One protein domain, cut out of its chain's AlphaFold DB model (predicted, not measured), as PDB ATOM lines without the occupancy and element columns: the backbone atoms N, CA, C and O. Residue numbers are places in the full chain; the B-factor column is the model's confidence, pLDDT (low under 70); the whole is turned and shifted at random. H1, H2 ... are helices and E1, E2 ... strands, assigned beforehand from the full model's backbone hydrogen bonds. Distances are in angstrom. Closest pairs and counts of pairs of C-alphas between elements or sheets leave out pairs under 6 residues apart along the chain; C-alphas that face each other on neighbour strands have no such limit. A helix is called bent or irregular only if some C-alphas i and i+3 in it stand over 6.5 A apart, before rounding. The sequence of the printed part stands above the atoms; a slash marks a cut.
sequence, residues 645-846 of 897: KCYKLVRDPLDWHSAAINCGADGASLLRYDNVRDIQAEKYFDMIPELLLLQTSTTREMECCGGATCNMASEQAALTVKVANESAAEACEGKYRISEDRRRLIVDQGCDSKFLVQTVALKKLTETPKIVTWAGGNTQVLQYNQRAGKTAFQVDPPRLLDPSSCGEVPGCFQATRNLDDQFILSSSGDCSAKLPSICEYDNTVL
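This is residues 645 to 846 of the 897 residues of the protein "VWFD domain-containing protein" of Elysia chlorotica (UniProt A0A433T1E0). Two lobes stand at the ends of a narrow neck. One lobe is a small sandwich of two three-stranded sheets, E2 E7 E4 and E3 E6 E5; the other holds the long strand pair E1 E11 with H1 packed on it and the sheet E8 E9 E10 next to it, and from it a long loop runs out, of which residues 786 to 791 stick out. The bent helix H2 makes the neck, and residues 767 to 771 bring the chain back along it. The printed part has 202 residues with four named helices and eleven named strands, in the order E1 H1 H2 E2 E3 E4 H3 E5 E6 E7 H4 E8 E9 E10 E11, the sheets antiparallel and the class mixed, helices and strands. The whole is loose, with a radius of gyration of the C-alphas of 22.2 A and spans of 70 by 38 by 30 A.

Start at E1, residues 645 to 654, which bends by 75 degrees at residue 651 and is the antiparallel neighbour of E11, residues 835 to 842; look for N 646 and O 841, 2.9 A apart. In H1, residues 656 to 665, Cys 663 comes closest to E11, its C-alpha 5.2 A from that of Cys 839. H2, residues 679 to 696, was assigned as one helix by its hydrogen bonds but is bent: C-alphas 686 and 689 are 6.9 A apart, and its arms H2a, residues 679 to 686, and H2b, residues 689 to 696, stand at a steep tilt of 46 degrees. Next find the strongly twisted sheet of E2, residues 698 to 704, E7, residues 753 to 761, and E4, residues 716 to 723, in that order; N 700 and O 757 are 2.8 A apart, N 719 and O 758 also 2.8 A. H2b is on this sheet at a height of 8.4 A, and its closest C-alphas to E7 are those of Thr 696 and Val 760, 6.7 A. The second sheet runs E3, residues 709 to 711, E6, residues 744 to 747, E5, residues 736 to 738, with N 710 and O 745 2.8 A apart and N 737 and O 746, in the hairpin E5 and E6, 2.9 A. The two sheets form a sandwich, two sheets face to face, and the parts of them that face each other are 8.6 A apart, centre to centre. H3, residues 726 to 732, only grazes the first sheet, and so does H4, residues 762 to 766. H4 is close but not clearly touching H2b, with the C-alphas of Leu 693 and Lys 764 closest at 7.3 A. E8, residues 772 to 775, E9, residues 813 to 817, and E10, residues 823 to 827, form a meander, each strand the antiparallel neighbour of the one before, and two hairpins; N 815 and O 773 are 2.8 A apart, N 824 and O 816 also 2.8 A. The closest C-alphas of E8 and E11 are those of Trp 774 and Ser 837, 4.5 A. H1 and H2a only graze the sheet E8 E9 E10. Among the pairs apart are E1 and E2. Every O i to N i+4 pair is within hydrogen-bond range in H1, H2a and H2b; H3 has 1 of 3, with 3 of 4 O i to N i+3 pairs, and H4 0 of 1, with 2 of 2.

Find C-alpha 645 at (14.845, 117.529, 37.602), where E1 begins; it is 22.7 A long. H1 measures 14.3 A, and H2a and H2b 11.0 A each. E7, at 24.5 A, ends at C-alpha 761, (45.994, 112.024, 42.213). E2 is 18.1 A and E4 19.1 A long. E11 measures 23.5 A and ends at C-alpha 842, (10.712, 115.764, 38.932).

The C-alphas of Gly 707 and Arg 787 are the two farthest apart, 72.9 A. The printed part has no cut. The links H1 to H2, 13 residues, and E8 to E9, 37 residues, are long. The mean pLDDT of the printed part is 72.6, and 63 residues are under 70, among them residues 776 to 812.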
ATOM      1  N   LYS A 645      14.508 118.938  37.403       83.75
ATOM      2  CA  LYS A 645      14.845 117.529  37.602       83.75
ATOM      3  C   LYS A 645      15.916 117.344  38.666       83.75
ATOM      4  O   LYS A 645      16.721 118.225  38.965       83.75
ATOM      5  N   CYS A 646      15.904 116.162  39.259       85.75
ATOM      6  CA  CYS A 646      16.871 115.714  40.244       85.75
ATOM      7  C   CYS A 646      17.485 114.405  39.780       85.75
ATOM      8  O   CYS A 646      16.749 113.443  39.575       85.75
ATOM      9  N   TYR A 647      18.813 114.341  39.695       87.94
ATOM     10  CA  TYR A 647      19.541 113.182  39.182       87.94
ATOM     11  C   TYR A 647      20.478 112.571  40.223       87.94
ATOM     12  O   TYR A 647      21.117 113.278  41.003       87.94
ATOM     13  N   LYS A 648      20.595 111.242  40.225       89.06
ATOM     14  CA  LYS A 648      21.518 110.488  41.081       89.06
ATOM     15  C   LYS A 648      22.162 109.359  40.294       89.06
ATOM     16  O   LYS A 648      21.477 108.449  39.837       89.06
ATOM     17  N   LEU A 649      23.488 109.364  40.229       87.50
ATOM     18  CA  LEU A 649      24.265 108.231  39.745       87.50
ATOM     19  C   LEU A 649      24.317 107.120  40.806       87.50
ATOM     20  O   LEU A 649      24.947 107.268  41.857       87.50
ATOM     21  N   VAL A 650      23.698 105.985  40.504       86.81
ATOM     22  CA  VAL A 650      23.818 104.725  41.242       86.81
ATOM     23  C   VAL A 650      24.974 103.933  40.642       86.81
ATOM     24  O   VAL A 650      24.933 103.499  39.495       86.81
ATOM     25  N   ARG A 651      26.047 103.779  41.418       80.94
ATOM     26  CA  ARG A 651      27.301 103.177  40.938       80.94
ATOM     27  C   ARG A 651      27.331 101.663  41.034       80.94
ATOM     28  O   ARG A 651      28.116 101.044  40.321       80.94
ATOM     29  N   ASP A 652      26.520 101.095  41.922       85.06
ATOM     30  CA  ASP A 652      26.436  99.652  42.093       85.06
ATOM     31  C   ASP A 652      25.948  99.033  40.781       85.06
ATOM     32  O   ASP A 652      24.861  99.385  40.320       85.06
ATOM     33  N   PRO A 653      26.740  98.150  40.146       86.44
ATOM     34  CA  PRO A 653      26.351  97.578  38.871       86.44
ATOM     35  C   PRO A 653      25.139  96.661  39.045       86.44
ATOM     36  O   PRO A 653      25.222  95.611  39.690       86.44
ATOM     37  N   LEU A 654      24.017  97.050  38.450       84.94
ATOM     38  CA  LEU A 654      22.754  96.322  38.487       84.94
ATOM     39  C   LEU A 654      22.366  95.903  37.070       84.94
ATOM     40  O   LEU A 654      22.690  96.583  36.095       84.94
ATOM     41  N   ASP A 655      21.688  94.762  36.944       84.44
ATOM     42  CA  ASP A 655      20.975  94.467  35.703       84.44
ATOM     43  C   ASP A 655      19.873  95.515  35.493       84.44
ATOM     44  O   ASP A 655      19.420  96.157  36.448       84.44
ATOM     45  N   TRP A 656      19.446  95.707  34.248       81.38
ATOM     46  CA  TRP A 656      18.525  96.787  33.897       81.38
ATOM     47  C   TRP A 656      17.223  96.754  34.718       81.38
ATOM     48  O   TRP A 656      16.718  97.793  35.150       81.38
ATOM     49  N   HIS A 657      16.698  95.555  34.994       75.06
ATOM     50  CA  HIS A 657      15.459  95.387  35.751       75.06
ATOM     51  C   HIS A 657      15.652  95.764  37.225       75.06
ATOM     52  O   HIS A 657      14.859  96.517  37.792       75.06
ATOM     53  N   SER A 658      16.741  95.297  37.834       77.62
ATOM     54  CA  SER A 658      17.128  95.655  39.198       77.62
ATOM     55  C   SER A 658      17.415  97.151  39.342       77.62
ATOM     56  O   SER A 658      17.041  97.737  40.356       77.62
ATOM     57  N   ALA A 659      18.026  97.788  38.338       80.25
ATOM     58  CA  ALA A 659      18.277  99.229  38.315       80.25
ATOM     59  C   ALA A 659      16.971 100.038  38.315       80.25
ATOM     60  O   ALA A 659      16.802 100.944  39.132       80.25
ATOM     61  N   ALA A 660      16.006  99.662  37.467       73.44
ATOM     62  CA  ALA A 660      14.689 100.294  37.437       73.44
ATOM     63  C   ALA A 660      13.938 100.138  38.772       73.44
ATOM     64  O   ALA A 660      13.356 101.100  39.278       73.44
ATOM     65  N   ILE A 661      13.996  98.951  39.388       69.12
ATOM     66  CA  ILE A 661      13.418  98.709  40.720       69.12
ATOM     67  C   ILE A 661      14.119  99.551  41.792       69.12
ATOM     68  O   ILE A 661      13.445 100.083  42.674       69.12
ATOM     69  N   ASN A 662      15.447  99.675  41.727       76.50
ATOM     70  CA  ASN A 662      16.240 100.448  42.680       76.50
ATOM     71  C   ASN A 662      15.860 101.936  42.639       76.50
ATOM     72  O   ASN A 662      15.494 102.490  43.674       76.50
ATOM     73  N   CYS A 663      15.815 102.543  41.450       75.38
ATOM     74  CA  CYS A 663      15.344 103.920  41.297       75.38
ATOM     75  C   CYS A 663      13.890 104.079  41.770       75.38
ATOM     76  O   CYS A 663      13.582 104.998  42.530       75.38
ATOM     77  N   GLY A 664      13.014 103.129  41.423       67.75
ATOM     78  CA  GLY A 664      11.622 103.111  41.881       67.75
ATOM     79  C   GLY A 664      11.469 103.043  43.403       67.75
ATOM     80  O   GLY A 664      10.542 103.629  43.961       67.75
ATOM     81  N   ALA A 665      12.376 102.354  44.100       65.38
ATOM     82  CA  ALA A 665      12.390 102.295  45.561       65.38
ATOM     83  C   ALA A 665      12.734 103.652  46.202       65.38
ATOM     84  O   ALA A 665      12.214 103.951  47.278       65.38
ATOM     85  N   ASP A 666      13.521 104.483  45.511       66.94
ATOM     86  CA  ASP A 666      13.833 105.869  45.886       66.94
ATOM     87  C   ASP A 666      12.708 106.857  45.507       66.94
ATOM     88  O   ASP A 666      12.848 108.062  45.721       66.94
ATOM     89  N   GLY A 667      11.586 106.381  44.947       66.56
ATOM     90  CA  GLY A 667      10.521 107.229  44.400       66.56
ATOM     91  C   GLY A 667      10.961 108.024  43.166       66.56
ATOM     92  O   GLY A 667      10.402 109.085  42.900       66.56
ATOM     93  N   ALA A 668      11.981 107.525  42.473       76.38
ATOM     94  CA  ALA A 668      12.535 108.043  41.235       76.38
ATOM     95  C   ALA A 668      12.280 107.045  40.094       76.38
ATOM     96  O   ALA A 668      11.890 105.899  40.313       76.38
ATOM     97  N   SER A 669      12.505 107.469  38.864       76.56
ATOM     98  CA  SER A 669      12.521 106.602  37.690       76.56
ATOM     99  C   SER A 669      13.962 106.349  37.270       76.56
ATOM    100  O   SER A 669      14.858 107.117  37.616       76.56
ATOM    101  N   LEU A 670      14.207 105.279  36.517       80.31
ATOM    102  CA  LEU A 670      15.443 105.201  35.739       80.31
ATOM    103  C   LEU A 670      15.443 106.378  34.746       80.31
ATOM    104  O   LEU A 670      14.399 106.627  34.145       80.31
ATOM    105  N   LEU A 671      16.569 107.093  34.632       81.88
ATOM    106  CA  LEU A 671      16.747 108.329  33.855       81.88
ATOM    107  C   LEU A 671      15.968 108.294  32.545       81.88
ATOM    108  O   LEU A 671      16.169 107.372  31.759       81.88
ATOM    109  N   ARG A 672      15.154 109.315  32.292       73.12
ATOM    110  CA  ARG A 672      14.503 109.541  31.013       73.12
ATOM    111  C   ARG A 672      15.446 110.371  30.156       73.12
ATOM    112  O   ARG A 672      15.958 111.392  30.601       73.12
ATOM    113  N   TYR A 673      15.691 109.905  28.939       68.69
ATOM    114  CA  TYR A 673      16.542 110.627  28.003       68.69
ATOM    115  C   TYR A 673      15.869 110.738  26.640       68.69
ATOM    116  O   TYR A 673      15.749 109.746  25.919       68.69
ATOM    117  N   ASP A 674      15.405 111.942  26.316       61.47
ATOM    118  CA  ASP A 674      14.764 112.298  25.054       61.47
ATOM    119  C   ASP A 674      15.563 113.420  24.367       61.47
ATOM    120  O   ASP A 674      15.680 114.532  24.892       61.47
ATOM    121  N   ASN A 675      16.117 113.123  23.187       54.91
ATOM    122  CA  ASN A 675      17.022 114.015  22.453       54.91
ATOM    123  C   ASN A 675      16.382 115.352  22.044       54.91
ATOM    124  O   ASN A 675      17.103 116.299  21.752       54.91
ATOM    125  N   VAL A 676      15.048 115.453  22.024       49.34
ATOM    126  CA  VAL A 676      14.356 116.691  21.638       49.34
ATOM    127  C   VAL A 676      14.093 117.605  22.845       49.34
ATOM    128  O   VAL A 676      13.785 118.781  22.647       49.34
ATOM    129  N   ARG A 677      14.163 117.111  24.096       54.59
ATOM    130  CA  ARG A 677      13.616 117.847  25.262       54.59
ATOM    131  C   ARG A 677      14.462 117.891  26.541       54.59
ATOM    132  O   ARG A 677      14.136 118.712  27.395       54.59
ATOM    133  N   ASP A 678      15.539 117.114  26.685       64.69
ATOM    134  CA  ASP A 678      16.218 116.948  27.988       64.69
ATOM    135  C   ASP A 678      17.662 117.513  28.065       64.69
ATOM    136  O   ASP A 678      18.582 116.831  28.518       64.69
ATOM    137  N   ILE A 679      17.867 118.805  27.739       65.69
ATOM    138  CA  ILE A 679      19.158 119.539  27.920       65.69
ATOM    139  C   ILE A 679      19.727 119.383  29.349       65.69
ATOM    140  O   ILE A 679      20.938 119.387  29.571       65.69
ATOM    141  N   GLN A 680      18.856 119.238  30.352       75.25
ATOM    142  CA  GLN A 680      19.244 119.056  31.756       75.25
ATOM    143  C   GLN A 680      19.957 117.718  32.015       75.25
ATOM    144  O   GLN A 680      20.839 117.661  32.874       75.25
ATOM    145  N   ALA A 681      19.605 116.659  31.280       77.06
ATOM    146  CA  ALA A 681      20.242 115.354  31.416       77.06
ATOM    147  C   ALA A 681      21.655 115.363  30.818       77.06
ATOM    148  O   ALA A 681      22.574 114.849  31.452       77.06
ATOM    149  N   GLU A 682      21.848 116.008  29.660       75.56
ATOM    150  CA  GLU A 682      23.175 116.225  29.056       75.56
ATOM    151  C   GLU A 682      24.113 116.969  30.009       75.56
ATOM    152  O   GLU A 682      25.180 116.459  30.346       75.56
ATOM    153  N   LYS A 683      23.659 118.101  30.567       76.88
ATOM    154  CA  LYS A 683      24.436 118.843  31.574       76.88
ATOM    155  C   LYS A 683      24.787 117.985  32.794       76.88
ATOM    156  O   LYS A 683      25.885 118.095  33.334       76.88
ATOM    157  N   TYR A 684      23.876 117.119  33.249       82.31
ATOM    158  CA  TYR A 684      24.174 116.208  34.355       82.31
ATOM    159  C   TYR A 684      25.237 115.170  33.983       82.31
ATOM    160  O   TYR A 684      26.137 114.908  34.783       82.31
ATOM    161  N   PHE A 685      25.147 114.589  32.786       79.94
ATOM    162  CA  PHE A 685      26.131 113.636  32.283       79.94
ATOM    163  C   PHE A 685      27.545 114.232  32.246       79.94
ATOM    164  O   PHE A 685      28.487 113.579  32.705       79.94
ATOM    165  N   ASP A 686      27.681 115.485  31.813       76.62
ATOM    166  CA  ASP A 686      28.962 116.202  31.763       76.62
ATOM    167  C   ASP A 686      29.589 116.425  33.148       76.62
ATOM    168  O   ASP A 686      30.813 116.454  33.285       76.62
ATOM    169  N   MET A 687      28.775 116.497  34.206       76.75
ATOM    170  CA  MET A 687      29.266 116.603  35.585       76.75
ATOM    171  C   MET A 687      29.734 115.274  36.184       76.75
ATOM    172  O   MET A 687      30.438 115.267  37.199       76.75
ATOM    173  N   ILE A 688      29.345 114.126  35.619       77.56
ATOM    174  CA  ILE A 688      29.647 112.815  36.211       77.56
ATOM    175  C   ILE A 688      31.160 112.596  36.425       77.56
ATOM    176  O   ILE A 688      31.527 112.138  37.516       77.56
ATOM    177  N   PRO A 689      32.053 112.905  35.462       73.75
ATOM    178  CA  PRO A 689      33.496 112.792  35.666       73.75
ATOM    179  C   PRO A 689      33.991 113.595  36.875       73.75
ATOM    180  O   PRO A 689      34.736 113.066  37.703       73.75
ATOM    181  N   GLU A 690      33.536 114.838  37.038       72.50
ATOM    182  CA  GLU A 690      33.922 115.685  38.169       72.50
ATOM    183  C   GLU A 690      33.382 115.141  39.500       72.50
ATOM    184  O   GLU A 690      34.125 115.041  40.477       72.50
ATOM    185  N   LEU A 691      32.130 114.674  39.537       71.19
ATOM    186  CA  LEU A 691      31.540 114.024  40.715       71.19
ATOM    187  C   LEU A 691      32.291 112.742  41.120       71.19
ATOM    188  O   LEU A 691      32.379 112.405  42.307       71.19
ATOM    189  N   LEU A 692      32.843 112.002  40.156       73.50
ATOM    190  CA  LEU A 692      33.701 110.843  40.417       73.50
ATOM    191  C   LEU A 692      35.057 111.261  40.992       73.50
ATOM    192  O   LEU A 692      35.524 110.657  41.965       73.50
ATOM    193  N   LEU A 693      35.665 112.311  40.439       74.12
ATOM    194  CA  LEU A 693      36.926 112.867  40.930       74.12
ATOM    195  C   LEU A 693      36.786 113.407  42.356       74.12
ATOM    196  O   LEU A 693      37.583 113.044  43.220       74.12
ATOM    197  N   LEU A 694      35.737 114.182  42.641       71.31
ATOM    198  CA  LEU A 694      35.465 114.747  43.966       71.31
ATOM    199  C   LEU A 694      35.306 113.668  45.045       71.31
ATOM    200  O   LEU A 694      35.794 113.844  46.159       71.31
ATOM    201  N   GLN A 695      34.699 112.522  44.731       67.12
ATOM    202  CA  GLN A 695      34.536 111.434  45.705       67.12
ATOM    203  C   GLN A 695      35.800 110.607  45.957       67.12
ATOM    204  O   GLN A 695      35.922 109.995  47.015       67.12
ATOM    205  N   THR A 696      36.735 110.572  45.007       73.56
ATOM    206  CA  THR A 696      38.058 109.949  45.209       73.56
ATOM    207  C   THR A 696      39.092 110.938  45.743       73.56
ATOM    208  O   THR A 696      40.242 110.569  45.990       73.56
ATOM    209  N   SER A 697      38.685 112.196  45.926       82.19
ATOM    210  CA  SER A 697      39.541 113.249  46.439       82.19
ATOM    211  C   SER A 697      39.767 113.116  47.943       82.19
ATOM    212  O   SER A 697      38.971 112.552  48.693       82.19
ATOM    213  N   THR A 698      40.887 113.663  48.392       85.88
ATOM    214  CA  THR A 698      41.263 113.755  49.799       85.88
ATOM    215  C   THR A 698      41.353 115.222  50.186       85.88
ATOM    216  O   THR A 698      42.058 115.999  49.538       85.88
ATOM    217  N   THR A 699      40.636 115.612  51.237       88.38
ATOM    218  CA  THR A 699      40.720 116.967  51.792       88.38
ATOM    219  C   THR A 699      41.986 117.099  52.629       88.38
ATOM    220  O   THR A 699      42.270 116.246  53.471       88.38
ATOM    221  N   ARG A 700      42.740 118.177  52.416       85.88
ATOM    222  CA  ARG A 700      43.932 118.530  53.189       85.88
ATOM    223  C   ARG A 700      43.841 119.976  53.646       85.88
ATOM    224  O   ARG A 700      43.363 120.829  52.906       85.88
ATOM    225  N   GLU A 701      44.304 120.242  54.859       88.62
ATOM    226  CA  GLU A 701      44.494 121.609  55.337       88.62
ATOM    227  C   GLU A 701      45.838 122.141  54.824       88.62
ATOM    228  O   GLU A 701      46.851 121.440  54.874       88.62
ATOM    229  N   MET A 702      45.835 123.360  54.297       85.69
ATOM    230  CA  MET A 702      46.991 124.050  53.740       85.69
ATOM    231  C   MET A 702      46.995 125.493  54.230       85.69
ATOM    232  O   MET A 702      46.010 126.205  54.078       85.69
ATOM    233  N   GLU A 703      48.098 125.938  54.810       87.38
ATOM    234  CA  GLU A 703      48.267 127.324  55.237       87.38
ATOM    235  C   GLU A 703      48.883 128.131  54.091       87.38
ATOM    236  O   GLU A 703      49.912 127.728  53.543       87.38
ATOM    237  N   CYS A 704      48.230 129.223  53.682       84.38
ATOM    238  CA  CYS A 704      48.701 130.065  52.587       84.38
ATOM    239  C   CYS A 704      48.495 131.546  52.919       84.38
ATOM    240  O   CYS A 704      47.384 131.969  53.229       84.38
ATOM    241  N   CYS A 705      49.577 132.321  52.891       85.06
ATOM    242  CA  CYS A 705      49.550 133.741  53.242       85.06
ATOM    243  C   CYS A 705      49.092 134.612  52.064       85.06
ATOM    244  O   CYS A 705      49.278 134.255  50.898       85.06
ATOM    245  N   GLY A 706      48.557 135.790  52.365       81.75
ATOM    246  CA  GLY A 706      48.135 136.775  51.383       81.75
ATOM    247  C   GLY A 706      49.310 137.279  50.544       81.75
ATOM    248  O   GLY A 706      50.346 137.691  51.066       81.75
ATOM    249  N   GLY A 707      49.154 137.246  49.222       77.69
ATOM    250  CA  GLY A 707      50.210 137.529  48.248       77.69
ATOM    251  C   GLY A 707      51.133 136.340  47.948       77.69
ATOM    252  O   GLY A 707      52.104 136.508  47.209       77.69
ATOM    253  N   ALA A 708      50.869 135.153  48.509       83.25
ATOM    254  CA  ALA A 708      51.660 133.950  48.270       83.25
ATOM    255  C   ALA A 708      51.033 133.021  47.215       83.25
ATOM    256  O   ALA A 708      49.842 133.053  46.906       83.25
ATOM    257  N   THR A 709      51.873 132.145  46.665       89.00
ATOM    258  CA  THR A 709      51.452 131.012  45.836       89.00
ATOM    259  C   THR A 709      51.907 129.722  46.508       89.00
ATOM    260  O   THR A 709      53.108 129.483  46.650       89.00
ATOM    261  N   CYS A 710      50.959 128.890  46.921       86.69
ATOM    262  CA  CYS A 710      51.200 127.663  47.669       86.69
ATOM    263  C   CYS A 710      51.048 126.437  46.768       86.69
ATOM    264  O   CYS A 710      50.043 126.274  46.079       86.69
ATOM    265  N   ASN A 711      52.060 125.571  46.752       88.19
ATOM    266  CA  ASN A 711      52.098 124.406  45.869       88.19
ATOM    267  C   ASN A 711      51.383 123.196  46.488       88.19
ATOM    268  O   ASN A 711      51.522 122.913  47.678       88.19
ATOM    269  N   MET A 712      50.685 122.432  45.648       85.75
ATOM    270  CA  MET A 712      50.151 121.113  45.989       85.75
ATOM    271  C   MET A 712      51.280 120.075  46.102       85.75
ATOM    272  O   MET A 712      52.378 120.261  45.572       85.75
ATOM    273  N   ALA A 713      51.012 118.944  46.766       82.94
ATOM    274  CA  ALA A 713      51.963 117.832  46.848       82.94
ATOM    275  C   ALA A 713      52.313 117.269  45.452       82.94
ATOM    276  O   ALA A 713      51.505 117.336  44.524       82.94
ATOM    277  N   SER A 714      53.501 116.666  45.308       75.25
ATOM    278  CA  SER A 714      54.163 116.359  44.022       75.25
ATOM    279  C   SER A 714      53.412 115.437  43.047       75.25
ATOM    280  O   SER A 714      53.822 115.324  41.895       75.25
ATOM    281  N   GLU A 715      52.273 114.864  43.431       82.19
ATOM    282  CA  GLU A 715      51.419 114.015  42.582       82.19
ATOM    283  C   GLU A 715      49.925 114.321  42.745       82.19
ATOM    284  O   GLU A 715      49.064 113.520  42.378       82.19
ATOM    285  N   GLN A 716      49.604 115.481  43.313       85.38
ATOM    286  CA  GLN A 716      48.240 115.899  43.575       85.38
ATOM    287  C   GLN A 716      47.863 117.132  42.759       85.38
ATOM    288  O   GLN A 716      48.697 118.000  42.492       85.38
ATOM    289  N   ALA A 717      46.590 117.197  42.396       87.56
ATOM    290  CA  ALA A 717      45.951 118.373  41.835       87.56
ATOM    291  C   ALA A 717      44.780 118.797  42.718       87.56
ATOM    292  O   ALA A 717      44.043 117.948  43.226       87.56
ATOM    293  N   ALA A 718      44.618 120.103  42.895       87.25
ATOM    294  CA  ALA A 718      43.500 120.695  43.606       87.25
ATOM    295  C   ALA A 718      42.232 120.655  42.742       87.25
ATOM    296  O   ALA A 718      42.238 121.038  41.571       87.25
ATOM    297  N   LEU A 719      41.139 120.180  43.332       83.50
ATOM    298  CA  LEU A 719      39.803 120.219  42.742       83.50
ATOM    299  C   LEU A 719      39.034 121.435  43.250       83.50
ATOM    300  O   LEU A 719      38.540 122.222  42.455       83.50
ATOM    301  N   THR A 720      38.976 121.597  44.571       85.06
ATOM    302  CA  THR A 720      38.276 122.702  45.233       85.06
ATOM    303  C   THR A 720      39.116 123.234  46.386       85.06
ATOM    304  O   THR A 720      39.972 122.531  46.933       85.06
ATOM    305  N   VAL A 721      38.875 124.488  46.762       87.50
ATOM    306  CA  VAL A 721      39.515 125.134  47.906       87.50
ATOM    307  C   VAL A 721      38.501 126.008  48.635       87.50
ATOM    308  O   VAL A 721      37.721 126.725  48.012       87.50
ATOM    309  N   LYS A 722      38.506 125.941  49.964       90.38
ATOM    310  CA  LYS A 722      37.721 126.828  50.825       90.38
ATOM    311  C   LYS A 722      38.542 127.280  52.017       90.38
ATOM    312  O   LYS A 722      39.462 126.580  52.432       90.38
ATOM    313  N   VAL A 723      38.180 128.410  52.602       88.44
ATOM    314  CA  VAL A 723      38.788 128.879  53.848       88.44
ATOM    315  C   VAL A 723      38.365 127.947  54.992       88.44
ATOM    316  O   VAL A 723      37.193 127.608  55.135       88.44
ATOM    317  N   ALA A 724      39.331 127.467  55.772       85.38
ATOM    318  CA  ALA A 724      39.123 126.526  56.871       85.38
ATOM    319  C   ALA A 724      38.421 127.181  58.067       85.38
ATOM    320  O   ALA A 724      37.674 126.524  58.786       85.38
ATOM    321  N   ASN A 725      38.671 128.474  58.274       82.75
ATOM    322  CA  ASN A 725      38.096 129.257  59.354       82.75
ATOM    323  C   ASN A 725      36.970 130.155  58.821       82.75
ATOM    324  O   ASN A 725      37.238 131.100  58.081       82.75
ATOM    325  N   GLU A 726      35.729 129.894  59.238       74.44
ATOM    326  CA  GLU A 726      34.542 130.659  58.819       74.44
ATOM    327  C   GLU A 726      34.659 132.158  59.131       74.44
ATOM    328  O   GLU A 726      34.241 132.982  58.327       74.44
ATOM    329  N   SER A 727      35.312 132.530  60.237       74.56
ATOM    330  CA  SER A 727      35.512 133.943  60.605       74.56
ATOM    331  C   SER A 727      36.469 134.706  59.680       74.56
ATOM    332  O   SER A 727      36.443 135.932  59.647       74.56
ATOM    333  N   ALA A 728      37.300 133.991  58.916       73.88
ATOM    334  CA  ALA A 728      38.196 134.561  57.912       73.88
ATOM    335  C   ALA A 728      37.642 134.423  56.483       73.88
ATOM    336  O   ALA A 728      38.247 134.947  55.551       73.88
ATOM    337  N   ALA A 729      36.522 133.715  56.296       78.12
ATOM    338  CA  ALA A 729      35.973 133.412  54.977       78.12
ATOM    339  C   ALA A 729      35.538 134.682  54.232       78.12
ATOM    340  O   ALA A 729      35.903 134.851  53.074       78.12
ATOM    341  N   GLU A 730      34.856 135.598  54.921       77.25
ATOM    342  CA  GLU A 730      34.359 136.860  54.354       77.25
ATOM    343  C   GLU A 730      35.509 137.800  53.942       77.25
ATOM    344  O   GLU A 730      35.498 138.392  52.869       77.25
ATOM    345  N   ALA A 731      36.580 137.870  54.740       78.56
ATOM    346  CA  ALA A 731      37.758 138.683  54.417       78.56
ATOM    347  C   ALA A 731      38.562 138.151  53.212       78.56
ATOM    348  O   ALA A 731      39.285 138.913  52.559       78.56
ATOM    349  N   CYS A 732      38.443 136.851  52.946       77.44
ATOM    350  CA  CYS A 732      39.147 136.107  51.909       77.44
ATOM    351  C   CYS A 732      38.316 135.867  50.644       77.44
ATOM    352  O   CYS A 732      38.837 135.315  49.674       77.44
ATOM    353  N   GLU A 733      37.042 136.251  50.636       84.12
ATOM    354  CA  GLU A 733      36.152 136.046  49.500       84.12
ATOM    355  C   GLU A 733      36.693 136.761  48.250       84.12
ATOM    356  O   GLU A 733      37.117 137.914  48.305       84.12
ATOM    357  N   GLY A 734      36.773 136.035  47.130       83.25
ATOM    358  CA  GLY A 734      37.323 136.541  45.865       83.25
ATOM    359  C   GLY A 734      38.844 136.761  45.827       83.25
ATOM    360  O   GLY A 734      39.362 137.138  44.784       83.25
ATOM    361  N   LYS A 735      39.577 136.500  46.920       87.56
ATOM    362  CA  LYS A 735      41.032 136.738  47.035       87.56
ATOM    363  C   LYS A 735      41.874 135.469  46.963       87.56
ATOM    364  O   LYS A 735      43.016 135.449  47.417       87.56
ATOM    365  N   TYR A 736      41.321 134.371  46.468       89.94
ATOM    366  CA  TYR A 736      42.081 133.148  46.254       89.94
ATOM    367  C   TYR A 736      41.563 132.387  45.042       89.94
ATOM    368  O   TYR A 736      40.375 132.420  44.723       89.94
ATOM    369  N   ARG A 737      42.456 131.656  44.375       90.12
ATOM    370  CA  ARG A 737      42.122 130.813  43.223       90.12
ATOM    371  C   ARG A 737      43.096 129.656  43.061       90.12
ATOM    372  O   ARG A 737      44.252 129.731  43.469       90.12
ATOM    373  N   ILE A 738      42.639 128.589  42.417       88.38
ATOM    374  CA  ILE A 738      43.501 127.486  41.982       88.38
ATOM    375  C   ILE A 738      44.121 127.872  40.626       88.38
ATOM    376  O   ILE A 738      43.458 128.485  39.791       88.38
ATOM    377  N   SER A 739      45.400 127.572  40.405       85.12
ATOM    378  CA  SER A 739      46.067 127.773  39.110       85.12
ATOM    379  C   SER A 739      45.480 126.879  38.013       85.12
ATOM    380  O   SER A 739      44.940 125.816  38.300       85.12
ATOM    381  N   GLU A 740      45.652 127.258  36.744       79.25
ATOM    382  CA  GLU A 740      45.146 126.478  35.599       79.25
ATOM    383  C   GLU A 740      45.674 125.036  35.565       79.25
ATOM    384  O   GLU A 740      44.930 124.099  35.291       79.25
ATOM    385  N   ASP A 741      46.942 124.835  35.934       79.94
ATOM    386  CA  ASP A 741      47.557 123.504  36.058       79.94
ATOM    387  C   ASP A 741      47.031 122.689  37.262       79.94
ATOM    388  O   ASP A 741      47.427 121.539  37.463       79.94
ATOM    389  N   ARG A 742      46.155 123.284  38.083       87.00
ATOM    390  CA  ARG A 742      45.600 122.754  39.335       87.00
ATOM    391  C   ARG A 742      46.646 122.367  40.380       87.00
ATOM    392  O   ARG A 742      46.342 121.638  41.324       87.00
ATOM    393  N   ARG A 743      47.887 122.847  40.256       89.25
ATOM    394  CA  ARG A 743      48.994 122.491  41.162       89.25
ATOM    395  C   ARG A 743      49.309 123.566  42.187       89.25
ATOM    396  O   ARG A 743      50.180 123.341  43.027       89.25
ATOM    397  N   ARG A 744      48.649 124.721  42.132       89.94
ATOM    398  CA  ARG A 744      48.938 125.863  43.000       89.94
ATOM    399  C   ARG A 744      47.657 126.521  43.490       89.94
ATOM    400  O   ARG A 744      46.682 126.625  42.755       89.94
ATOM    401  N   LEU A 745      47.689 126.976  44.731       90.06
ATOM    402  CA  LEU A 745      46.730 127.899  45.318       90.06
ATOM    403  C   LEU A 745      47.372 129.285  45.321       90.06
ATOM    404  O   LEU A 745      48.447 129.462  45.888       90.06
ATOM    405  N   ILE A 746      46.743 130.246  44.662       90.00
ATOM    406  CA  ILE A 746      47.182 131.640  44.594       90.00
ATOM    407  C   ILE A 746      46.266 132.428  45.520       90.00
ATOM    408  O   ILE A 746      45.048 132.314  45.392       90.00
ATOM    409  N   VAL A 747      46.844 133.184  46.449       89.44
ATOM    410  CA  VAL A 747      46.102 133.988  47.423       89.44
ATOM    411  C   VAL A 747      46.563 135.432  47.305       89.44
ATOM    412  O   VAL A 747      47.758 135.714  47.373       89.44
ATOM    413  N   ASP A 748      45.624 136.347  47.116       86.56
ATOM    414  CA  ASP A 748      45.886 137.773  46.968       86.56
ATOM    415  C   ASP A 748      46.135 138.436  48.330       86.56
ATOM    416  O   ASP A 748      45.866 137.875  49.398       86.56
ATOM    417  N   GLN A 749      46.703 139.642  48.316       84.94
ATOM    418  CA  GLN A 749      47.002 140.368  49.552       84.94
ATOM    419  C   GLN A 749      45.730 140.637  50.375       84.94
ATOM    420  O   GLN A 749      44.667 140.951  49.842       84.94
ATOM    421  N   GLY A 750      45.849 140.546  51.704       80.38
ATOM    422  CA  GLY A 750      44.728 140.764  52.622       80.38
ATOM    423  C   GLY A 750      43.829 139.543  52.839       80.38
ATOM    424  O   GLY A 750      42.705 139.717  53.309       80.38
ATOM    425  N   CYS A 751      44.305 138.341  52.501       81.75
ATOM    426  CA  CYS A 751      43.708 137.062  52.877       81.75
ATOM    427  C   CYS A 751      44.783 136.134  53.471       81.75
ATOM    428  O   CYS A 751      45.434 135.374  52.761       81.75
ATOM    429  N   ASP A 752      44.980 136.205  54.786       84.06
ATOM    430  CA  ASP A 752      45.860 135.294  55.522       84.06
ATOM    431  C   ASP A 752      45.009 134.251  56.238       84.06
ATOM    432  O   ASP A 752      44.348 134.552  57.236       84.06
ATOM    433  N   SER A 753      44.973 133.023  55.714       85.62
ATOM    434  CA  SER A 753      44.151 131.978  56.315       85.62
ATOM    435  C   SER A 753      44.653 130.564  56.044       85.62
ATOM    436  O   SER A 753      45.542 130.299  55.233       85.62
ATOM    437  N   LYS A 754      44.037 129.624  56.755       89.12
ATOM    438  CA  LYS A 754      44.131 128.200  56.461       89.12
ATOM    439  C   LYS A 754      43.063 127.842  55.447       89.12
ATOM    440  O   LYS A 754      41.928 128.300  55.548       89.12
ATOM    441  N   PHE A 755      43.410 126.983  54.507       89.75
ATOM    442  CA  PHE A 755      42.554 126.536  53.426       89.75
ATOM    443  C   PHE A 755      42.349 125.028  53.511       89.75
ATOM    444  O   PHE A 755      43.290 124.266  53.702       89.75
ATOM    445  N   LEU A 756      41.112 124.580  53.338       89.69
ATOM    446  CA  LEU A 756      40.779 123.185  53.099       89.69
ATOM    447  C   LEU A 756      40.766 122.970  51.589       89.69
ATOM    448  O   LEU A 756      39.867 123.443  50.895       89.69
ATOM    449  N   VAL A 757      41.778 122.267  51.090       89.69
ATOM    450  CA  VAL A 757      41.951 121.959  49.671       89.69
ATOM    451  C   VAL A 757      41.591 120.498  49.430       89.69
ATOM    452  O   VAL A 757      42.195 119.596  50.015       89.69
ATOM    453  N   GLN A 758      40.618 120.238  48.561       89.38
ATOM    454  CA  GLN A 758      40.358 118.885  48.075       89.38
ATOM    455  C   GLN A 758      41.327 118.553  46.952       89.38
ATOM    456  O   GLN A 758      41.440 119.294  45.979       89.38
ATOM    457  N   THR A 759      42.019 117.425  47.083       88.56
ATOM    458  CA  THR A 759      43.074 117.012  46.156       88.56
ATOM    459  C   THR A 759      42.838 115.614  45.607       88.56
ATOM    460  O   THR A 759      42.418 114.719  46.339       88.56
ATOM    461  N   VAL A 760      43.158 115.395  44.335       88.69
ATOM    462  CA  VAL A 760      43.113 114.080  43.676       88.69
ATOM    463  C   VAL A 760      44.478 113.739  43.079       88.69
ATOM    464  O   VAL A 760      45.279 114.635  42.808       88.69
ATOM    465  N   ALA A 761      44.773 112.452  42.892       85.50
ATOM    466  CA  ALA A 761      45.994 112.024  42.213       85.50
ATOM    467  C   ALA A 761      46.011 112.522  40.757       85.50
ATOM    468  O   ALA A 761      45.028 112.349  40.040       85.50
ATOM    469  N   LEU A 762      47.136 113.081  40.296       80.62
ATOM    470  CA  LEU A 762      47.268 113.705  38.969       80.62
ATOM    471  C   LEU A 762      46.828 112.773  37.826       80.62
ATOM    472  O   LEU A 762      46.147 113.192  36.898       80.62
ATOM    473  N   LYS A 763      47.156 111.479  37.942       79.50
ATOM    474  CA  LYS A 763      46.793 110.433  36.973       79.50
ATOM    475  C   LYS A 763      45.278 110.306  36.758       79.50
ATOM    476  O   LYS A 763      44.844 109.932  35.674       79.50
ATOM    477  N   LYS A 764      44.471 110.633  37.772       76.19
ATOM    478  CA  LYS A 764      43.007 110.574  37.688       76.19
ATOM    479  C   LYS A 764      42.412 111.703  36.852       76.19
ATOM    480  O   LYS A 764      41.356 111.493  36.280       76.19
ATOM    481  N   LEU A 765      43.093 112.845  36.723       71.44
ATOM    482  CA  LEU A 765      42.648 113.937  35.846       71.44
ATOM    483  C   LEU A 765      42.777 113.595  34.357       71.44
ATOM    484  O   LEU A 765      42.072 114.167  33.537       71.44
ATOM    485  N   THR A 766      43.681 112.676  34.014       65.25
ATOM    486  CA  THR A 766      43.953 112.258  32.630       65.25
ATOM    487  C   THR A 766      43.259 110.952  32.238       65.25
ATOM    488  O   THR A 766      43.280 110.575  31.071       65.25
ATOM    489  N   GLU A 767      42.682 110.222  33.197       65.50
ATOM    490  CA  GLU A 767      41.899 109.012  32.923       65.50
ATOM    491  C   GLU A 767      40.481 109.427  32.511       65.50
ATOM    492  O   GLU A 767      39.675 109.778  33.367       65.50
ATOM    493  N   THR A 768      40.149 109.368  31.216       56.22
ATOM    494  CA  THR A 768      38.765 109.548  30.756       56.22
ATOM    495  C   THR A 768      37.926 108.387  31.294       56.22
ATOM    496  O   THR A 768      38.183 107.229  30.931       56.22
ATOM    497  N   PRO A 769      36.944 108.620  32.178       59.81
ATOM    498  CA  PRO A 769      36.169 107.521  32.715       59.81
ATOM    499  C   PRO A 769      35.251 106.991  31.603       59.81
ATOM    500  O   PRO A 769      34.348 107.679  31.136       59.81
ATOM    501  N   LYS A 770      35.484 105.748  31.157       63.94
ATOM    502  CA  LYS A 770      34.543 105.025  30.288       63.94
ATOM    503  C   LYS A 770      33.348 104.598  31.127       63.94
ATOM    504  O   LYS A 770      33.354 103.523  31.723       63.94
ATOM    505  N   ILE A 771      32.361 105.476  31.225       70.69
ATOM    506  CA  ILE A 771      31.161 105.233  32.016       70.69
ATOM    507  C   ILE A 771      30.078 104.750  31.072       70.69
ATOM    508  O   ILE A 771      29.694 105.447  30.136       70.69
ATOM    509  N   VAL A 772      29.618 103.536  31.337       80.44
ATOM    510  CA  VAL A 772      28.436 102.960  30.711       80.44
ATOM    511  C   VAL A 772      27.372 102.917  31.795       80.44
ATOM    512  O   VAL A 772      27.584 102.276  32.825       80.44
ATOM    513  N   THR A 773      26.262 103.625  31.604       82.38
ATOM    514  CA  THR A 773      25.155 103.660  32.573       82.38
ATOM    515  C   THR A 773      23.834 103.296  31.923       82.38
ATOM    516  O   THR A 773      23.575 103.694  30.791       82.38
ATOM    517  N   TRP A 774      22.959 102.614  32.655       82.56
ATOM    518  CA  TRP A 774      21.583 102.379  32.234       82.56
ATOM    519  C   TRP A 774      20.758 103.673  32.237       82.56
ATOM    520  O   TRP A 774      20.751 104.408  33.229       82.56
ATOM    521  N   ALA A 775      20.024 103.888  31.143       75.44
ATOM    522  CA  ALA A 775      18.978 104.895  30.985       75.44
ATOM    523  C   ALA A 775      17.679 104.226  30.477       75.44
ATOM    524  O   ALA A 775      17.691 103.095  29.980       75.44
ATOM    525  N   GLY A 776      16.536 104.886  30.652       65.81
ATOM    526  CA  GLY A 776      15.203 104.376  30.324       65.81
ATOM    527  C   GLY A 776      14.286 105.416  29.662       65.81
ATOM    528  O   GLY A 776      14.650 106.567  29.459       65.81
ATOM    529  N   GLY A 777      13.076 104.986  29.284       58.50
ATOM    530  CA  GLY A 777      11.982 105.872  28.847       58.50
ATOM    531  C   GLY A 777      11.062 106.240  30.017       58.50
ATOM    532  O   GLY A 777      11.492 106.176  31.166       58.50
ATOM    533  N   ASN A 778       9.774 106.542  29.760       52.50
ATOM    534  CA  ASN A 778       8.699 106.649  30.778       52.50
ATOM    535  C   ASN A 778       8.444 105.300  31.487       52.50
ATOM    536  O   ASN A 778       7.368 104.712  31.412       52.50
ATOM    537  N   THR A 779       9.466 104.791  32.152       51.41
ATOM    538  CA  THR A 779       9.505 103.474  32.756       51.41
ATOM    539  C   THR A 779       8.898 103.617  34.144       51.41
ATOM    540  O   THR A 779       9.600 103.779  35.139       51.41
ATOM    541  N   GLN A 780       7.567 103.669  34.215       48.84
ATOM    542  CA  GLN A 780       6.888 103.694  35.504       48.84
ATOM    543  C   GLN A 780       6.984 102.306  36.136       48.84
ATOM    544  O   GLN A 780       6.642 101.293  35.524       48.84
ATOM    545  N   VAL A 781       7.440 102.258  37.385       50.53
ATOM    546  CA  VAL A 781       7.341 101.049  38.201       50.53
ATOM    547  C   VAL A 781       5.884 100.927  38.649       50.53
ATOM    548  O   VAL A 781       5.455 101.584  39.598       50.53
ATOM    549  N   LEU A 782       5.101 100.111  37.941       41.62
ATOM    550  CA  LEU A 782       3.704  99.860  38.275       41.62
ATOM    551  C   LEU A 782       3.617  98.999  39.543       41.62
ATOM    552  O   LEU A 782       4.428  98.102  39.802       41.62
ATOM    553  N   GLN A 783       2.625  99.313  40.373       44.84
ATOM    554  CA  GLN A 783       2.398  98.676  41.667       44.84
ATOM    555  C   GLN A 783       2.228  97.142  41.582       44.84
ATOM    556  O   GLN A 783       1.842  96.572  40.568       44.84
ATOM    557  N   TYR A 784       2.496  96.494  42.719       39.72
ATOM    558  CA  TYR A 784       2.480  95.051  42.987       39.72
ATOM    559  C   TYR A 784       1.232  94.296  42.470       39.72
ATOM    560  O   TYR A 784       0.111  94.570  42.900       39.72
ATOM    561  N   ASN A 785       1.426  93.269  41.626       34.12
ATOM    562  CA  ASN A 785       0.364  92.338  41.227       34.12
ATOM    563  C   ASN A 785       0.230  91.190  42.251       34.12
ATOM    564  O   ASN A 785       1.068  90.295  42.329       34.12
ATOM    565  N   GLN A 786      -0.853  91.202  43.033       36.28
ATOM    566  CA  GLN A 786      -1.112  90.249  44.122       36.28
ATOM    567  C   GLN A 786      -1.399  88.797  43.689       36.28
ATOM    568  O   GLN A 786      -1.473  87.928  44.555       36.28
ATOM    569  N   ARG A 787      -1.595  88.487  42.398       33.50
ATOM    570  CA  ARG A 787      -2.201  87.197  42.005       33.50
ATOM    571  C   ARG A 787      -1.259  86.003  41.812       33.50
ATOM    572  O   ARG A 787      -1.775  84.903  41.659       33.50
ATOM    573  N   ALA A 788       0.067  86.158  41.840       36.16
ATOM    574  CA  ALA A 788       0.960  85.073  41.392       36.16
ATOM    575  C   ALA A 788       2.048  84.598  42.374       36.16
ATOM    576  O   ALA A 788       2.840  83.736  42.004       36.16
ATOM    577  N   GLY A 789       2.127  85.114  43.608       38.81
ATOM    578  CA  GLY A 789       3.079  84.600  44.610       38.81
ATOM    579  C   GLY A 789       4.567  84.668  44.215       38.81
ATOM    580  O   GLY A 789       5.397  84.038  44.864       38.81
ATOM    581  N   LYS A 790       4.921  85.429  43.172       35.16
ATOM    582  CA  LYS A 790       6.297  85.729  42.765       35.16
ATOM    583  C   LYS A 790       6.511  87.239  42.820       35.16
ATOM    584  O   LYS A 790       5.731  88.007  42.266       35.16
ATOM    585  N   THR A 791       7.557  87.646  43.529       41.69
ATOM    586  CA  THR A 791       8.029  89.026  43.662       41.69
ATOM    587  C   THR A 791       8.531  89.553  42.319       41.69
ATOM    588  O   THR A 791       9.626  89.195  41.899       41.69
ATOM    589  N   ALA A 792       7.760  90.415  41.662       37.31
ATOM    590  CA  ALA A 792       8.276  91.320  40.640       37.31
ATOM    591  C   ALA A 792       7.392  92.573  40.587       37.31
ATOM    592  O   ALA A 792       6.165  92.473  40.514       37.31
ATOM    593  N   PHE A 793       8.012  93.751  40.660       42.00
ATOM    594  CA  PHE A 793       7.364  94.985  40.223       42.00
ATOM    595  C   PHE A 793       7.230  94.922  38.703       42.00
ATOM    596  O   PHE A 793       8.163  94.490  38.025       42.00
ATOM    597  N   GLN A 794       6.077  95.314  38.165       41.88
ATOM    598  CA  GLN A 794       5.909  95.360  36.720       41.88
ATOM    599  C   GLN A 794       6.514  96.673  36.225       41.88
ATOM    600  O   GLN A 794       6.047  97.756  36.567       41.88
ATOM    601  N   VAL A 795       7.606  96.562  35.480       46.19
ATOM    602  CA  VAL A 795       8.256  97.684  34.806       46.19
ATOM    603  C   VAL A 795       7.567  97.819  33.448       46.19
ATOM    604  O   VAL A 795       7.566  96.855  32.681       46.19
ATOM    605  N   ASP A 796       6.914  98.951  33.179       47.22
ATOM    606  CA  ASP A 796       6.309  99.201  31.862       47.22
ATOM    607  C   ASP A 796       7.440  99.340  30.817       47.22
ATOM    608  O   ASP A 796       8.425 100.030  31.106       47.22
ATOM    609  N   PRO A 797       7.387  98.673  29.646       46.81
ATOM    610  CA  PRO A 797       8.411  98.829  28.617       46.81
ATOM    611  C   PRO A 797       8.579 100.298  28.176       46.81
ATOM    612  O   PRO A 797       7.614 101.068  28.181       46.81
ATOM    613  N   PRO A 798       9.798 100.711  27.783       49.59
ATOM    614  CA  PRO A 798      10.085 102.097  27.431       49.59
ATOM    615  C   PRO A 798       9.250 102.573  26.228       49.59
ATOM    616  O   PRO A 798       9.270 101.963  25.164       49.59
ATOM    617  N   ARG A 799       8.547 103.704  26.383       45.81
ATOM    618  CA  ARG A 799       7.832 104.434  25.312       45.81
ATOM    619  C   ARG A 799       8.699 105.519  24.656       45.81
ATOM    620  O   ARG A 799       8.279 106.674  24.599       45.81
ATOM    621  N   LEU A 800       9.924 105.215  24.234       46.25
ATOM    622  CA  LEU A 800      10.672 106.226  23.475       46.25
ATOM    623  C   LEU A 800       9.978 106.490  22.126       46.25
ATOM    624  O   LEU A 800       9.380 105.589  21.538       46.25
ATOM    625  N   LEU A 801       9.966 107.770  21.750       44.34
ATOM    626  CA  LEU A 801       9.252 108.361  20.618       44.34
ATOM    627  C   LEU A 801       9.504 107.596  19.310       44.34
ATOM    628  O   LEU A 801      10.636 107.236  19.017       44.34
ATOM    629  N   ASP A 802       8.425 107.392  18.553       41.75
ATOM    630  CA  ASP A 802       8.360 106.778  17.219       41.75
ATOM    631  C   ASP A 802       9.152 105.453  17.023       41.75
ATOM    632  O   ASP A 802      10.356 105.465  16.744       41.75
ATOM    633  N   PRO A 803       8.469 104.289  17.057       41.03
ATOM    634  CA  PRO A 803       9.049 102.973  16.762       41.03
ATOM    635  C   PRO A 803       9.786 102.857  15.415       41.03
ATOM    636  O   PRO A 803      10.533 101.900  15.217       41.03
ATOM    637  N   SER A 804       9.593 103.797  14.481       45.53
ATOM    638  CA  SER A 804      10.310 103.832  13.201       45.53
ATOM    639  C   SER A 804      11.771 104.300  13.308       45.53
ATOM    640  O   SER A 804      12.551 104.061  12.387       45.53
ATOM    641  N   SER A 805      12.171 104.906  14.435       43.25
ATOM    642  CA  SER A 805      13.517 105.476  14.634       43.25
ATOM    643  C   SER A 805      14.541 104.487  15.207       43.25
ATOM    644  O   SER A 805      15.745 104.682  15.056       43.25
ATOM    645  N   CYS A 806      14.095 103.412  15.859       43.09
ATOM    646  CA  CYS A 806      14.939 102.345  16.401       43.09
ATOM    647  C   CYS A 806      14.156 101.030  16.301       43.09
ATOM    648  O   CYS A 806      13.210 100.821  17.052       43.09
ATOM    649  N   GLY A 807      14.515 100.180  15.334       44.00
ATOM    650  CA  GLY A 807      13.699  99.036  14.909       44.00
ATOM    651  C   GLY A 807      13.221  98.101  16.032       44.00
ATOM    652  O   GLY A 807      13.986  97.766  16.927       44.00
ATOM    653  N   GLU A 808      11.951  97.698  15.924       40.78
ATOM    654  CA  GLU A 808      11.179  96.556  16.475       40.78
ATOM    655  C   GLU A 808      11.503  95.890  17.839       40.78
ATOM    656  O   GLU A 808      10.787  94.960  18.217       40.78
ATOM    657  N   VAL A 809      12.476  96.325  18.645       45.38
ATOM    658  CA  VAL A 809      12.833  95.633  19.899       45.38
ATOM    659  C   VAL A 809      12.560  96.510  21.132       45.38
ATOM    660  O   VAL A 809      13.230  97.525  21.319       45.38
ATOM    661  N   PRO A 810      11.641  96.114  22.039       52.31
ATOM    662  CA  PRO A 810      11.576  96.685  23.381       52.31
ATOM    663  C   PRO A 810      12.847  96.285  24.145       52.31
ATOM    664  O   PRO A 810      12.979  95.148  24.594       52.31
ATOM    665  N   GLY A 811      13.811  97.203  24.235       56.81
ATOM    666  CA  GLY A 811      15.150  96.948  24.769       56.81
ATOM    667  C   GLY A 811      15.554  97.905  25.890       56.81
ATOM    668  O   GLY A 811      15.019  99.001  26.033       56.81
ATOM    669  N   CYS A 812      16.511  97.468  26.702       68.31
ATOM    670  CA  CYS A 812      17.248  98.308  27.639       68.31
ATOM    671  C   CYS A 812      18.232  99.215  26.882       68.31
ATOM    672  O   CYS A 812      18.851  98.795  25.900       68.31
ATOM    673  N   PHE A 813      18.421 100.445  27.361       75.31
ATOM    674  CA  PHE A 813      19.319 101.412  26.731       75.31
ATOM    675  C   PHE A 813      20.472 101.775  27.650       75.31
ATOM    676  O   PHE A 813      20.280 102.015  28.842       75.31
ATOM    677  N   GLN A 814      21.670 101.859  27.083       79.81
ATOM    678  CA  GLN A 814      22.859 102.317  27.788       79.81
ATOM    679  C   GLN A 814      23.305 103.674  27.238       79.81
ATOM    680  O   GLN A 814      23.339 103.886  26.025       79.81
ATOM    681  N   ALA A 815      23.658 104.582  28.138       79.81
ATOM    682  CA  ALA A 815      24.364 105.810  27.818       79.81
ATOM    683  C   ALA A 815      25.871 105.538  27.878       79.81
ATOM    684  O   ALA A 815      26.378 105.008  28.873       79.81
ATOM    685  N   THR A 816      26.574 105.882  26.803       77.75
ATOM    686  CA  THR A 816      28.021 105.683  26.646       77.75
ATOM    687  C   THR A 816      28.676 106.937  26.109       77.75
ATOM    688  O   THR A 816      28.106 107.596  25.250       77.75
ATOM    689  N   ARG A 817      29.898 107.232  26.549       74.69
ATOM    690  CA  ARG A 817      30.679 108.344  26.004       74.69
ATOM    691  C   ARG A 817      31.321 107.961  24.663       74.69
ATOM    692  O   ARG A 817      31.976 106.919  24.581       74.69
ATOM    693  N   ASN A 818      31.098 108.761  23.623       70.69
ATOM    694  CA  ASN A 818      31.660 108.568  22.285       70.69
ATOM    695  C   ASN A 818      33.104 109.114  22.189       70.69
ATOM    696  O   ASN A 818      33.707 109.492  23.194       70.69
ATOM    697  N   LEU A 819      33.687 109.107  20.984       71.50
ATOM    698  CA  LEU A 819      35.062 109.573  20.746       71.50
ATOM    699  C   LEU A 819      35.228 111.097  20.867       71.50
ATOM    700  O   LEU A 819      36.330 111.548  21.164       71.50
ATOM    701  N   ASP A 820      34.144 111.851  20.692       69.12
ATOM    702  CA  ASP A 820      34.091 113.312  20.831       69.12
ATOM    703  C   ASP A 820      33.703 113.738  22.258       69.12
ATOM    704  O   ASP A 820      33.335 114.882  22.509       69.12
ATOM    705  N   ASP A 821      33.789 112.802  23.210       65.56
ATOM    706  CA  ASP A 821      33.519 113.002  24.633       65.56
ATOM    707  C   ASP A 821      32.046 113.332  24.978       65.56
ATOM    708  O   ASP A 821      31.742 113.730  26.105       65.56
ATOM    709  N   GLN A 822      31.116 113.081  24.048       69.56
ATOM    710  CA  GLN A 822      29.668 113.263  24.211       69.56
ATOM    711  C   GLN A 822      28.969 111.960  24.612       69.56
ATOM    712  O   GLN A 822      29.343 110.871  24.167       69.56
ATOM    713  N   PHE A 823      27.923 112.045  25.435       73.44
ATOM    714  CA  PHE A 823      27.112 110.881  25.791       73.44
ATOM    715  C   PHE A 823      26.118 110.545  24.675       73.44
ATOM    716  O   PHE A 823      25.299 111.366  24.281       73.44
ATOM    717  N   ILE A 824      26.179 109.311  24.179       68.94
ATOM    718  CA  ILE A 824      25.253 108.761  23.187       68.94
ATOM    719  C   ILE A 824      24.444 107.621  23.799       68.94
ATOM    720  O   ILE A 824      24.971 106.789  24.547       68.94
ATOM    721  N   LEU A 825      23.157 107.571  23.462       72.69
ATOM    722  CA  LEU A 825      22.280 106.465  23.823       72.69
ATOM    723  C   LEU A 825      22.413 105.353  22.777       72.69
ATOM    724  O   LEU A 825      22.316 105.605  21.578       72.69
ATOM    725  N   SER A 826      22.613 104.118  23.225       71.19
ATOM    726  CA  SER A 826      22.627 102.942  22.353       71.19
ATOM    727  C   SER A 826      21.723 101.845  22.904       71.19
ATOM    728  O   SER A 826      21.567 101.695  24.120       71.19
ATOM    729  N   SER A 827      21.109 101.072  22.006       70.50
ATOM    730  CA  SER A 827      20.416  99.846  22.392       70.50
ATOM    731  C   SER A 827      21.438  98.838  22.918       70.50
ATOM    732  O   SER A 827      22.479  98.602  22.302       70.50
ATOM    733  N   SER A 828      21.159  98.248  24.080       71.12
ATOM    734  CA  SER A 828      21.965  97.139  24.584       71.12
ATOM    735  C   SER A 828      21.350  95.814  24.146       71.12
ATOM    736  O   SER A 828      20.155  95.580  24.321       71.12
ATOM    737  N   GLY A 829      22.184  94.929  23.597       67.81
ATOM    738  CA  GLY A 829      21.794  93.555  23.264       67.81
ATOM    739  C   GLY A 829      21.713  92.621  24.477       67.81
ATOM    740  O   GLY A 829      21.208  91.510  24.346       67.81
ATOM    741  N   ASP A 830      22.199  93.052  25.648       76.75
ATOM    742  CA  ASP A 830      22.208  92.261  26.881       76.75
ATOM    743  C   ASP A 830      21.701  93.082  28.077       76.75
ATOM    744  O   ASP A 830      22.453  93.782  28.756       76.75
ATOM    745  N   CYS A 831      20.405  92.963  28.369       74.06
ATOM    746  CA  CYS A 831      19.770  93.623  29.517       74.06
ATOM    747  C   CYS A 831      20.086  92.972  30.868       74.06
ATOM    748  O   CYS A 831      19.693  93.502  31.911       74.06
ATOM    749  N   SER A 832      20.777  91.830  30.862       78.00
ATOM    750  CA  SER A 832      21.247  91.155  32.075       78.00
ATOM    751  C   SER A 832      22.648  91.616  32.485       78.00
ATOM    752  O   SER A 832      23.096  91.292  33.588       78.00
ATOM    753  N   ALA A 833      23.331  92.389  31.633       82.06
ATOM    754  CA  ALA A 833      24.602  93.009  31.968       82.06
ATOM    755  C   ALA A 833      24.451  93.912  33.203       82.06
ATOM    756  O   ALA A 833      23.521  94.710  33.317       82.06
ATOM    757  N   LYS A 834      25.377  93.787  34.153       87.38
ATOM    758  CA  LYS A 834      25.373  94.614  35.361       87.38
ATOM    759  C   LYS A 834      26.143  95.897  35.106       87.38
ATOM    760  O   LYS A 834      27.359  95.844  34.933       87.38
ATOM    761  N   LEU A 835      25.450  97.031  35.120       85.06
ATOM    762  CA  LEU A 835      26.025  98.351  34.868       85.06
ATOM    763  C   LEU A 835      25.510  99.366  35.900       85.06
ATOM    764  O   LEU A 835      24.436  99.165  36.473       85.06
ATOM    765  N   PRO A 836      26.264 100.447  36.161       88.19
ATOM    766  CA  PRO A 836      25.750 101.616  36.867       88.19
ATOM    767  C   PRO A 836      24.452 102.142  36.239       88.19
ATOM    768  O   PRO A 836      24.176 101.905  35.065       88.19
ATOM    769  N   SER A 837      23.663 102.902  36.986       86.31
ATOM    770  CA  SER A 837      22.395 103.465  36.510       86.31
ATOM    771  C   SER A 837      22.199 104.891  37.001       86.31
ATOM    772  O   SER A 837      22.766 105.283  38.016       86.31
ATOM    773  N   ILE A 838      21.380 105.680  36.310       87.88
ATOM    774  CA  ILE A 838      21.020 107.027  36.767       87.88
ATOM    775  C   ILE A 838      19.547 107.029  37.144       87.88
ATOM    776  O   ILE A 838      18.707 106.590  36.365       87.88
ATOM    777  N   CYS A 839      19.242 107.507  38.344       86.12
ATOM    778  CA  CYS A 839      17.875 107.720  38.795       86.12
ATOM    779  C   CYS A 839      17.502 109.192  38.631       86.12
ATOM    780  O   CYS A 839      18.300 110.068  38.968       86.12
ATOM    781  N   GLU A 840      16.283 109.456  38.170       86.25
ATOM    782  CA  GLU A 840      15.734 110.796  38.013       86.25
ATOM    783  C   GLU A 840      14.379 110.958  38.698       86.25
ATOM    784  O   GLU A 840      13.584 110.021  38.768       86.25
ATOM    785  N   TYR A 841      14.055 112.168  39.137       80.38
ATOM    786  CA  TYR A 841      12.670 112.527  39.426       80.38
ATOM    787  C   TYR A 841      12.422 114.019  39.207       80.38
ATOM    788  O   TYR A 841      13.350 114.829  39.187       80.38
ATOM    789  N   ASP A 842      11.150 114.378  39.057       77.50
ATOM    790  CA  ASP A 842      10.712 115.764  38.932       77.50
ATOM    791  C   ASP A 842      10.520 116.397  40.315       77.50
ATOM    792  O   ASP A 842       9.713 115.922  41.117       77.50
ATOM    793  N   ASN A 843      11.262 117.463  40.611       74.62
ATOM    794  CA  ASN A 843      11.193 118.135  41.908       74.62
ATOM    795  C   ASN A 843      10.049 119.163  42.001       74.62
ATOM    796  O   ASN A 843       9.761 119.661  43.095       74.62
ATOM    797  N   THR A 844       9.364 119.465  40.894       66.69
ATOM    798  CA  THR A 844       8.227 120.398  40.839       66.69
ATOM    799  C   THR A 844       6.909 119.729  41.215       66.69
ATOM    800  O   THR A 844       6.030 120.376  41.797       66.69
ATOM    801  N   VAL A 845       6.797 118.418  40.993       59.66
ATOM    802  CA  VAL A 845       5.639 117.629  41.416       59.66
ATOM    803  C   VAL A 845       5.637 117.546  42.944       59.66
ATOM    804  O   VAL A 845       6.512 116.936  43.555       59.66
ATOM    805  N   LEU A 846       4.650 118.198  43.568       47.34
ATOM    806  CA  LEU A 846       4.344 118.091  44.997       47.34
ATOM    807  C   LEU A 846       3.908 116.656  45.314       47.34
ATOM    808  O   LEU A 846       2.728 116.328  45.359       47.34
TER     809      LEU A 846